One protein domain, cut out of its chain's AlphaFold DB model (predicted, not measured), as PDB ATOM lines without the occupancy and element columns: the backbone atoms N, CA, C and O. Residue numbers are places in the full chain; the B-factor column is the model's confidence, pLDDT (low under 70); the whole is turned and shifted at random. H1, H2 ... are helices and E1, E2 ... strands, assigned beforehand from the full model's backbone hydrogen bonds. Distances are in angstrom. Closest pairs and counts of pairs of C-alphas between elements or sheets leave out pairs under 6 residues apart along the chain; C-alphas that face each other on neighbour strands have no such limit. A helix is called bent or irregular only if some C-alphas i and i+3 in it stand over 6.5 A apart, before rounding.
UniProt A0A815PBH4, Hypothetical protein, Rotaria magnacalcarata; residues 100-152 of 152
ATOM      1  N   MET A 100      22.297 -17.650 -40.671       83.19
ATOM      2  CA  MET A 100      22.790 -16.299 -40.876       83.19
ATOM      3  C   MET A 100      21.922 -15.298 -40.113       83.19
ATOM      4  O   MET A 100      20.726 -15.174 -40.366       83.19
ATOM      5  N   ILE A 101      22.530 -14.544 -39.201       86.19
ATOM      6  CA  ILE A 101      21.861 -13.456 -38.488       86.19
ATOM      7  C   ILE A 101      22.123 -12.163 -39.257       86.19
ATOM      8  O   ILE A 101      23.269 -11.763 -39.469       86.19
ATOM      9  N   MET A 102      21.049 -11.504 -39.688       85.56
ATOM     10  CA  MET A 102      21.111 -10.257 -40.448       85.56
ATOM     11  C   MET A 102      20.440  -9.113 -39.687       85.56
ATOM     12  O   MET A 102      19.392  -9.282 -39.052       85.56
ATOM     13  N   ARG A 103      21.047  -7.927 -39.761       88.38
ATOM     14  CA  ARG A 103      20.502  -6.671 -39.227       88.38
ATOM     15  C   ARG A 103      20.766  -5.538 -40.214       88.38
ATOM     16  O   ARG A 103      21.822  -5.493 -40.838       88.38
ATOM     17  N   LYS A 104      19.823  -4.605 -40.354       91.44
ATOM     18  CA  LYS A 104      19.992  -3.397 -41.175       91.44
ATOM     19  C   LYS A 104      20.182  -2.188 -40.269       91.44
ATOM     20  O   LYS A 104      19.399  -1.972 -39.347       91.44
ATOM     21  N   SER A 105      21.210  -1.397 -40.545       92.12
ATOM     22  CA  SER A 105      21.468  -0.161 -39.817       92.12
ATOM     23  C   SER A 105      20.429   0.911 -40.165       92.12
ATOM     24  O   SER A 105      20.239   1.238 -41.337       92.12
ATOM     25  N   ILE A 106      19.771   1.485 -39.155       93.69
ATOM     26  CA  ILE A 106      18.752   2.539 -39.332       93.69
ATOM     27  C   ILE A 106      19.392   3.938 -39.398       93.69
ATOM     28  O   ILE A 106      18.868   4.840 -40.056       93.69
ATOM     29  N   LYS A 107      20.546   4.129 -38.749       92.56
ATOM     30  CA  LYS A 107      21.263   5.411 -38.655       92.56
ATOM     31  C   LYS A 107      22.772   5.191 -38.648       92.56
ATOM     32  O   LYS A 107      23.224   4.076 -38.448       92.56
ATOM     33  N   ASN A 108      23.549   6.246 -38.849       94.38
ATOM     34  CA  ASN A 108      24.995   6.157 -38.658       94.38
ATOM     35  C   ASN A 108      25.291   5.937 -37.167       94.38
ATOM     36  O   ASN A 108      24.745   6.662 -36.332       94.38
ATOM     37  N   PHE A 109      26.119   4.949 -36.832       92.19
ATOM     38  CA  PHE A 109      26.561   4.725 -35.455       92.19
ATOM     39  C   PHE A 109      27.955   4.102 -35.405       92.19
ATOM     40  O   PHE A 109      28.425   3.506 -36.373       92.19
ATOM     41  N   GLU A 110      28.610   4.255 -34.260       93.06
ATOM     42  CA  GLU A 110      29.884   3.617 -33.953       93.06
ATOM     43  C   GLU A 110      29.618   2.371 -33.097       93.06
ATOM     44  O   GLU A 110      28.910   2.442 -32.091       93.06
ATOM     45  N   PHE A 111      30.126   1.219 -33.529       89.06
ATOM     46  CA  PHE A 111      29.985  -0.062 -32.846       89.06
ATOM     47  C   PHE A 111      31.312  -0.464 -32.218       89.06
ATOM     48  O   PHE A 111      32.315  -0.599 -32.921       89.06
ATOM     49  N   THR A 112      31.313  -0.673 -30.906       90.69
ATOM     50  CA  THR A 112      32.495  -1.130 -30.172       90.69
ATOM     51  C   THR A 112      32.468  -2.650 -30.070       90.69
ATOM     52  O   THR A 112      31.531  -3.225 -29.518       90.69
ATOM     53  N   LEU A 113      33.496  -3.297 -30.608       87.44
ATOM     54  CA  LEU A 113      33.731  -4.735 -30.495       87.44
ATOM     55  C   LEU A 113      34.267  -5.104 -29.100       87.44
ATOM     56  O   LEU A 113      34.763  -4.253 -28.360       87.44
ATOM     57  N   HIS A 114      34.227  -6.397 -28.762       86.31
ATOM     58  CA  HIS A 114      34.757  -6.922 -27.493       86.31
ATOM     59  C   HIS A 114      36.249  -6.620 -27.277       86.31
ATOM     60  O   HIS A 114      36.683  -6.413 -26.148       86.31
ATOM     61  N   ASP A 115      37.025  -6.529 -28.354       90.44
ATOM     62  CA  ASP A 115      38.447  -6.167 -28.338       90.44
ATOM     63  C   ASP A 115      38.698  -4.648 -28.275       90.44
ATOM     64  O   ASP A 115      39.811  -4.185 -28.527       90.44
ATOM     65  N   LYS A 116      37.668  -3.861 -27.933       90.69
ATOM     66  CA  LYS A 116      37.680  -2.391 -27.839       90.69
ATOM     67  C   LYS A 116      37.895  -1.669 -29.172       90.69
ATOM     68  O   LYS A 116      37.958  -0.437 -29.178       90.69
ATOM     69  N   ARG A 117      37.963  -2.378 -30.305       91.81
ATOM     70  CA  ARG A 117      37.988  -1.730 -31.621       91.81
ATOM     71  C   ARG A 117      36.634  -1.100 -31.905       91.81
ATOM     72  O   ARG A 117      35.589  -1.677 -31.613       91.81
ATOM     73  N   LYS A 118      36.656   0.080 -32.514       93.12
ATOM     74  CA  LYS A 118      35.450   0.796 -32.911       93.12
ATOM     75  C   LYS A 118      35.285   0.750 -34.423       93.12
ATOM     76  O   LYS A 118      36.239   0.986 -35.161       93.12
ATOM     77  N   ILE A 119      34.081   0.428 -34.878       92.81
ATOM     78  CA  ILE A 119      33.725   0.346 -36.295       92.81
ATOM     79  C   ILE A 119      32.605   1.336 -36.570       92.81
ATOM     80  O   ILE A 119      31.553   1.294 -35.936       92.81
ATOM     81  N   PHE A 120      32.798   2.198 -37.564       94.00
ATOM     82  CA  PHE A 120      31.745   3.090 -38.024       94.00
ATOM     83  C   PHE A 120      30.821   2.379 -39.018       94.00
ATOM     84  O   PHE A 120      31.256   1.918 -40.075       94.00
ATOM     85  N   ILE A 121      29.530   2.318 -38.699       92.69
ATOM     86  CA  ILE A 121      28.508   1.671 -39.522       92.69
ATOM     87  C   ILE A 121      27.600   2.747 -40.109       92.69
ATOM     88  O   ILE A 121      26.913   3.479 -39.394       92.69
ATOM     89  N   LYS A 122      27.563   2.820 -41.444       93.19
ATOM     90  CA  LYS A 122      26.698   3.758 -42.170       93.19
ATOM     91  C   LYS A 122      25.234   3.315 -42.116       93.19
ATOM     92  O   LYS A 122      24.931   2.119 -42.112       93.19
ATOM     93  N   LYS A 123      24.320   4.279 -42.161       93.62
ATOM     94  CA  LYS A 123      22.883   4.076 -42.352       93.62
ATOM     95  C   LYS A 123      22.638   3.202 -43.580       93.62
ATOM     96  O   LYS A 123      23.324   3.330 -44.588       93.62
ATOM     97  N   ASN A 124      21.645   2.324 -43.481       92.06
ATOM     98  CA  ASN A 124      21.258   1.332 -44.482       92.06
ATOM     99  C   ASN A 124      22.293   0.234 -44.773       92.06
ATOM    100  O   ASN A 124      22.001  -0.638 -45.590       92.06
ATOM    101  N   SER A 125      23.441   0.212 -44.087       90.88
ATOM    102  CA  SER A 125      24.383  -0.907 -44.190       90.88
ATOM    103  C   SER A 125      23.758  -2.178 -43.628       90.88
ATOM    104  O   SER A 125      23.045  -2.140 -42.620       90.88
ATOM    105  N   LEU A 126      24.043  -3.306 -44.271       88.12
ATOM    106  CA  LEU A 126      23.546  -4.604 -43.852       88.12
ATOM    107  C   LEU A 126      24.650  -5.370 -43.119       88.12
ATOM    108  O   LEU A 126      25.686  -5.698 -43.691       88.12
ATOM    109  N   LEU A 127      24.408  -5.631 -41.841       88.12
ATOM    110  CA  LEU A 127      25.285  -6.380 -40.957       88.12
ATOM    111  C   LEU A 127      24.912  -7.854 -41.044       88.12
ATOM    112  O   LEU A 127      23.735  -8.216 -40.949       88.12
ATOM    113  N   ARG A 128      25.927  -8.689 -41.255       85.00
ATOM    114  CA  ARG A 128      25.799 -10.127 -41.470       85.00
ATOM    115  C   ARG A 128      26.673 -10.843 -40.460       85.00
ATOM    116  O   ARG A 128      27.850 -10.520 -40.338       85.00
ATOM    117  N   TYR A 129      26.099 -11.824 -39.789       78.88
ATOM    118  CA  TYR A 129      26.817 -12.707 -38.892       78.88
ATOM    119  C   TYR A 129      26.515 -14.152 -39.274       78.88
ATOM    120  O   TYR A 129      25.352 -14.555 -39.290       78.88
ATOM    121  N   ILE A 130      27.548 -14.912 -39.637       76.25
ATOM    122  CA  ILE A 130      27.420 -16.313 -40.055       76.25
ATOM    123  C   ILE A 130      27.870 -17.189 -38.888       76.25
ATOM    124  O   ILE A 130      29.013 -17.097 -38.442       76.25
ATOM    125  N   LEU A 131      26.964 -18.036 -38.394       68.12
ATOM    126  CA  LEU A 131      27.168 -18.813 -37.166       68.12
ATOM    127  C   LEU A 131      28.221 -19.923 -37.296       68.12
ATOM    128  O   LEU A 131      28.798 -20.319 -36.282       68.12
ATOM    129  N   ILE A 132      28.516 -20.383 -38.518       64.31
ATOM    130  CA  ILE A 132      29.518 -21.433 -38.771       64.31
ATOM    131  C   ILE A 132      30.895 -21.062 -38.192       64.31
ATOM    132  O   ILE A 132      31.623 -21.926 -37.712       64.31
ATOM    133  N   LEU A 133      31.215 -19.761 -38.154       58.56
ATOM    134  CA  LEU A 133      32.496 -19.262 -37.664       58.56
ATOM    135  C   LEU A 133      32.686 -19.468 -36.161       58.56
ATOM    136  O   LEU A 133      33.826 -19.530 -35.745       58.56
ATOM    137  N   LEU A 134      31.628 -19.585 -35.351       58.81
ATOM    138  CA  LEU A 134      31.750 -19.877 -33.913       58.81
ATOM    139  C   LEU A 134      31.701 -21.372 -33.611       58.81
ATOM    140  O   LEU A 134      32.418 -21.854 -32.742       58.81
ATOM    141  N   LYS A 135      30.834 -22.106 -34.315       59.44
ATOM    142  CA  LYS A 135      30.511 -23.505 -33.993       59.44
ATOM    143  C   LYS A 135      31.661 -24.476 -34.266       59.44
ATOM    144  O   LYS A 135      31.731 -25.529 -33.636       59.44
ATOM    145  N   MET A 136      32.562 -24.111 -35.178       55.88
ATOM    146  CA  MET A 136      33.762 -24.878 -35.525       55.88
ATOM    147  C   MET A 136      35.033 -24.405 -34.800       55.88
ATOM    148  O   MET A 136      36.103 -24.967 -35.022       55.88
ATOM    149  N   ILE A 137      34.951 -23.383 -33.937       57.88
ATOM    150  CA  ILE A 137      36.110 -22.924 -33.167       57.88
ATOM    151  C   ILE A 137      36.381 -23.909 -32.022       57.88
ATOM    152  O   ILE A 137      35.667 -23.971 -31.022       57.88
ATOM    153  N   GLN A 138      37.471 -24.658 -32.168       52.59
ATOM    154  CA  GLN A 138      37.940 -25.696 -31.245       52.59
ATOM    155  C   GLN A 138      38.250 -25.173 -29.825       52.59
ATOM    156  O   GLN A 138      38.188 -25.930 -28.861       52.59
ATOM    157  N   THR A 139      38.524 -23.872 -29.664       51.00
ATOM    158  CA  THR A 139      38.789 -23.255 -28.351       51.00
ATOM    159  C   THR A 139      37.542 -23.095 -27.476       51.00
ATOM    160  O   THR A 139      37.680 -23.053 -26.258       51.00
ATOM    161  N   ILE A 140      36.330 -23.064 -28.048       53.72
ATOM    162  CA  ILE A 140      35.073 -23.049 -27.271       53.72
ATOM    163  C   ILE A 140      34.703 -24.476 -26.819       53.72
ATOM    164  O   ILE A 140      34.226 -24.666 -25.702       53.72
ATOM    165  N   LEU A 141      35.016 -25.487 -27.640       48.75
ATOM    166  CA  LEU A 141      34.812 -26.911 -27.330       48.75
ATOM    167  C   LEU A 141      35.590 -27.369 -26.085       48.75
ATOM    168  O   LEU A 141      35.033 -28.073 -25.251       48.75
ATOM    169  N   LEU A 142      36.842 -26.929 -25.909       41.03
ATOM    170  CA  LEU A 142      37.651 -27.277 -24.728       41.03
ATOM    171  C   LEU A 142      37.090 -26.705 -23.414       41.03
ATOM    172  O   LEU A 142      37.257 -27.319 -22.365       41.03
ATOM    173  N   LEU A 143      36.399 -25.561 -23.458       39.88
ATOM    174  CA  LEU A 143      35.745 -24.980 -22.280       39.88
ATOM    175  C   LEU A 143      34.447 -25.717 -21.921       39.88
ATOM    176  O   LEU A 143      34.201 -25.941 -20.742       39.88
ATOM    177  N   GLN A 144      33.648 -26.138 -22.907       39.25
ATOM    178  CA  GLN A 144      32.416 -26.897 -22.641       39.25
ATOM    179  C   GLN A 144      32.686 -28.353 -22.228       39.25
ATOM    180  O   GLN A 144      31.999 -28.856 -21.345       39.25
ATOM    181  N   ILE A 145      33.707 -29.007 -22.793       40.28
ATOM    182  CA  ILE A 145      34.080 -30.387 -22.430       40.28
ATOM    183  C   ILE A 145      34.710 -30.444 -21.028       40.28
ATOM    184  O   ILE A 145      34.381 -31.339 -20.254       40.28
ATOM    185  N   ASN A 146      35.552 -29.470 -20.655       31.14
ATOM    186  CA  ASN A 146      36.131 -29.433 -19.307       31.14
ATOM    187  C   ASN A 146      35.094 -29.112 -18.219       31.14
ATOM    188  O   ASN A 146      35.249 -29.586 -17.104       31.14
ATOM    189  N   LEU A 147      34.028 -28.362 -18.519       35.59
ATOM    190  CA  LEU A 147      32.925 -28.160 -17.569       35.59
ATOM    191  C   LEU A 147      32.045 -29.411 -17.404       35.59
ATOM    192  O   LEU A 147      31.539 -29.644 -16.318       35.59
ATOM    193  N   PHE A 148      31.902 -30.244 -18.439       37.09
ATOM    194  CA  PHE A 148      31.101 -31.474 -18.362       37.09
ATOM    195  C   PHE A 148      31.818 -32.656 -17.683       37.09
ATOM    196  O   PHE A 148      31.155 -33.585 -17.237       37.09
ATOM    197  N   LEU A 149      33.157 -32.647 -17.611       32.94
ATOM    198  CA  LEU A 149      33.953 -33.738 -17.024       32.94
ATOM    199  C   LEU A 149      34.417 -33.486 -15.581       32.94
ATOM    200  O   LEU A 149      34.950 -34.402 -14.966       32.94
ATOM    201  N   ILE A 150      34.254 -32.273 -15.047       33.00
ATOM    202  CA  ILE A 150      34.677 -31.941 -13.673       33.00
ATOM    203  C   ILE A 150      33.542 -32.155 -12.651       33.00
ATOM    204  O   ILE A 150      33.828 -32.300 -11.466       33.00
ATOM    205  N   ASP A 151      32.291 -32.276 -13.104       33.53
ATOM    206  CA  ASP A 151      31.109 -32.448 -12.243       33.53
ATOM    207  C   ASP A 151      30.448 -33.850 -12.350       33.53
ATOM    208  O   ASP A 151      29.255 -33.992 -12.073       33.53
ATOM    209  N   LEU A 152      31.208 -34.891 -12.730       38.94
ATOM    210  CA  LEU A 152      30.812 -36.313 -12.641       38.94
ATOM    211  C   LEU A 152      31.656 -37.070 -11.609       38.94
ATOM    212  O   LEU A 152      32.901 -36.958 -11.670       38.94
TER     213      LEU A 152
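This is residues 100 to 152 of the 152 residues of the protein "Hypothetical protein" of Rotaria magnacalcarata (UniProt A0A815PBH4). What shape do these atoms make? A thin two-stranded ribbon is bent into an open V, with the antiparallel pair E1 and E4 as one arm and the antiparallel hairpin E2 and E3 as the other; from the E4 end a helical tail sticks out, residues 133 to 152, holding most of H1 and the whole of H2. What is it made of, and how large is it? The printed part has 53 residues with four named strands and two named helices, in the order E1 E2 E3 E4 H1 H2, and its class is mixed. It is extended, with a radius of gyration of the C-alphas of 16.6 A, and spans 50 by 24 by 16 A, the tail making the length.

Where are the strands? E1 is residues 100 to 104, 13.2 A long, from C-alpha 100 at (22.790, -16.299, -40.876), and E4 is residues 126 to 130, 12.9 A. E2 is residues 109 to 112 and E3 residues 118 to 121. Where are the helices? H1 is residues 132 to 135; H2 is residues 138 to 150, 18.9 A, ending at C-alpha 150 at (34.677, -31.941, -13.673).

How do the strands pair? E1 and E4 are antiparallel at 165 degrees, with N 101 and O 129 2.8 A apart, within hydrogen-bond range. The hairpin E2 and E3 is antiparallel at 149 degrees, with N 111 and O 119 at 2.8 A. What stays apart? E1 and E3 are apart, as are E2 and E4; H1 and H2 are only just apart, their closest C-alphas 8.1 A from each other. How are the helix backbones? In H2, 7 of 9 O i to N i+4 pairs are within hydrogen-bond range; H1 is too short for such a pair.

How far does it reach? The C-alphas of Lys 123 and Leu 152, the two farthest apart, are 50.8 A from each other. Is it continuous? The printed part has no cut, and the five links between named elements are tight. Where is confidence low? Residues 131 to 152 are under 70, and the mean pLDDT of H2 is 41.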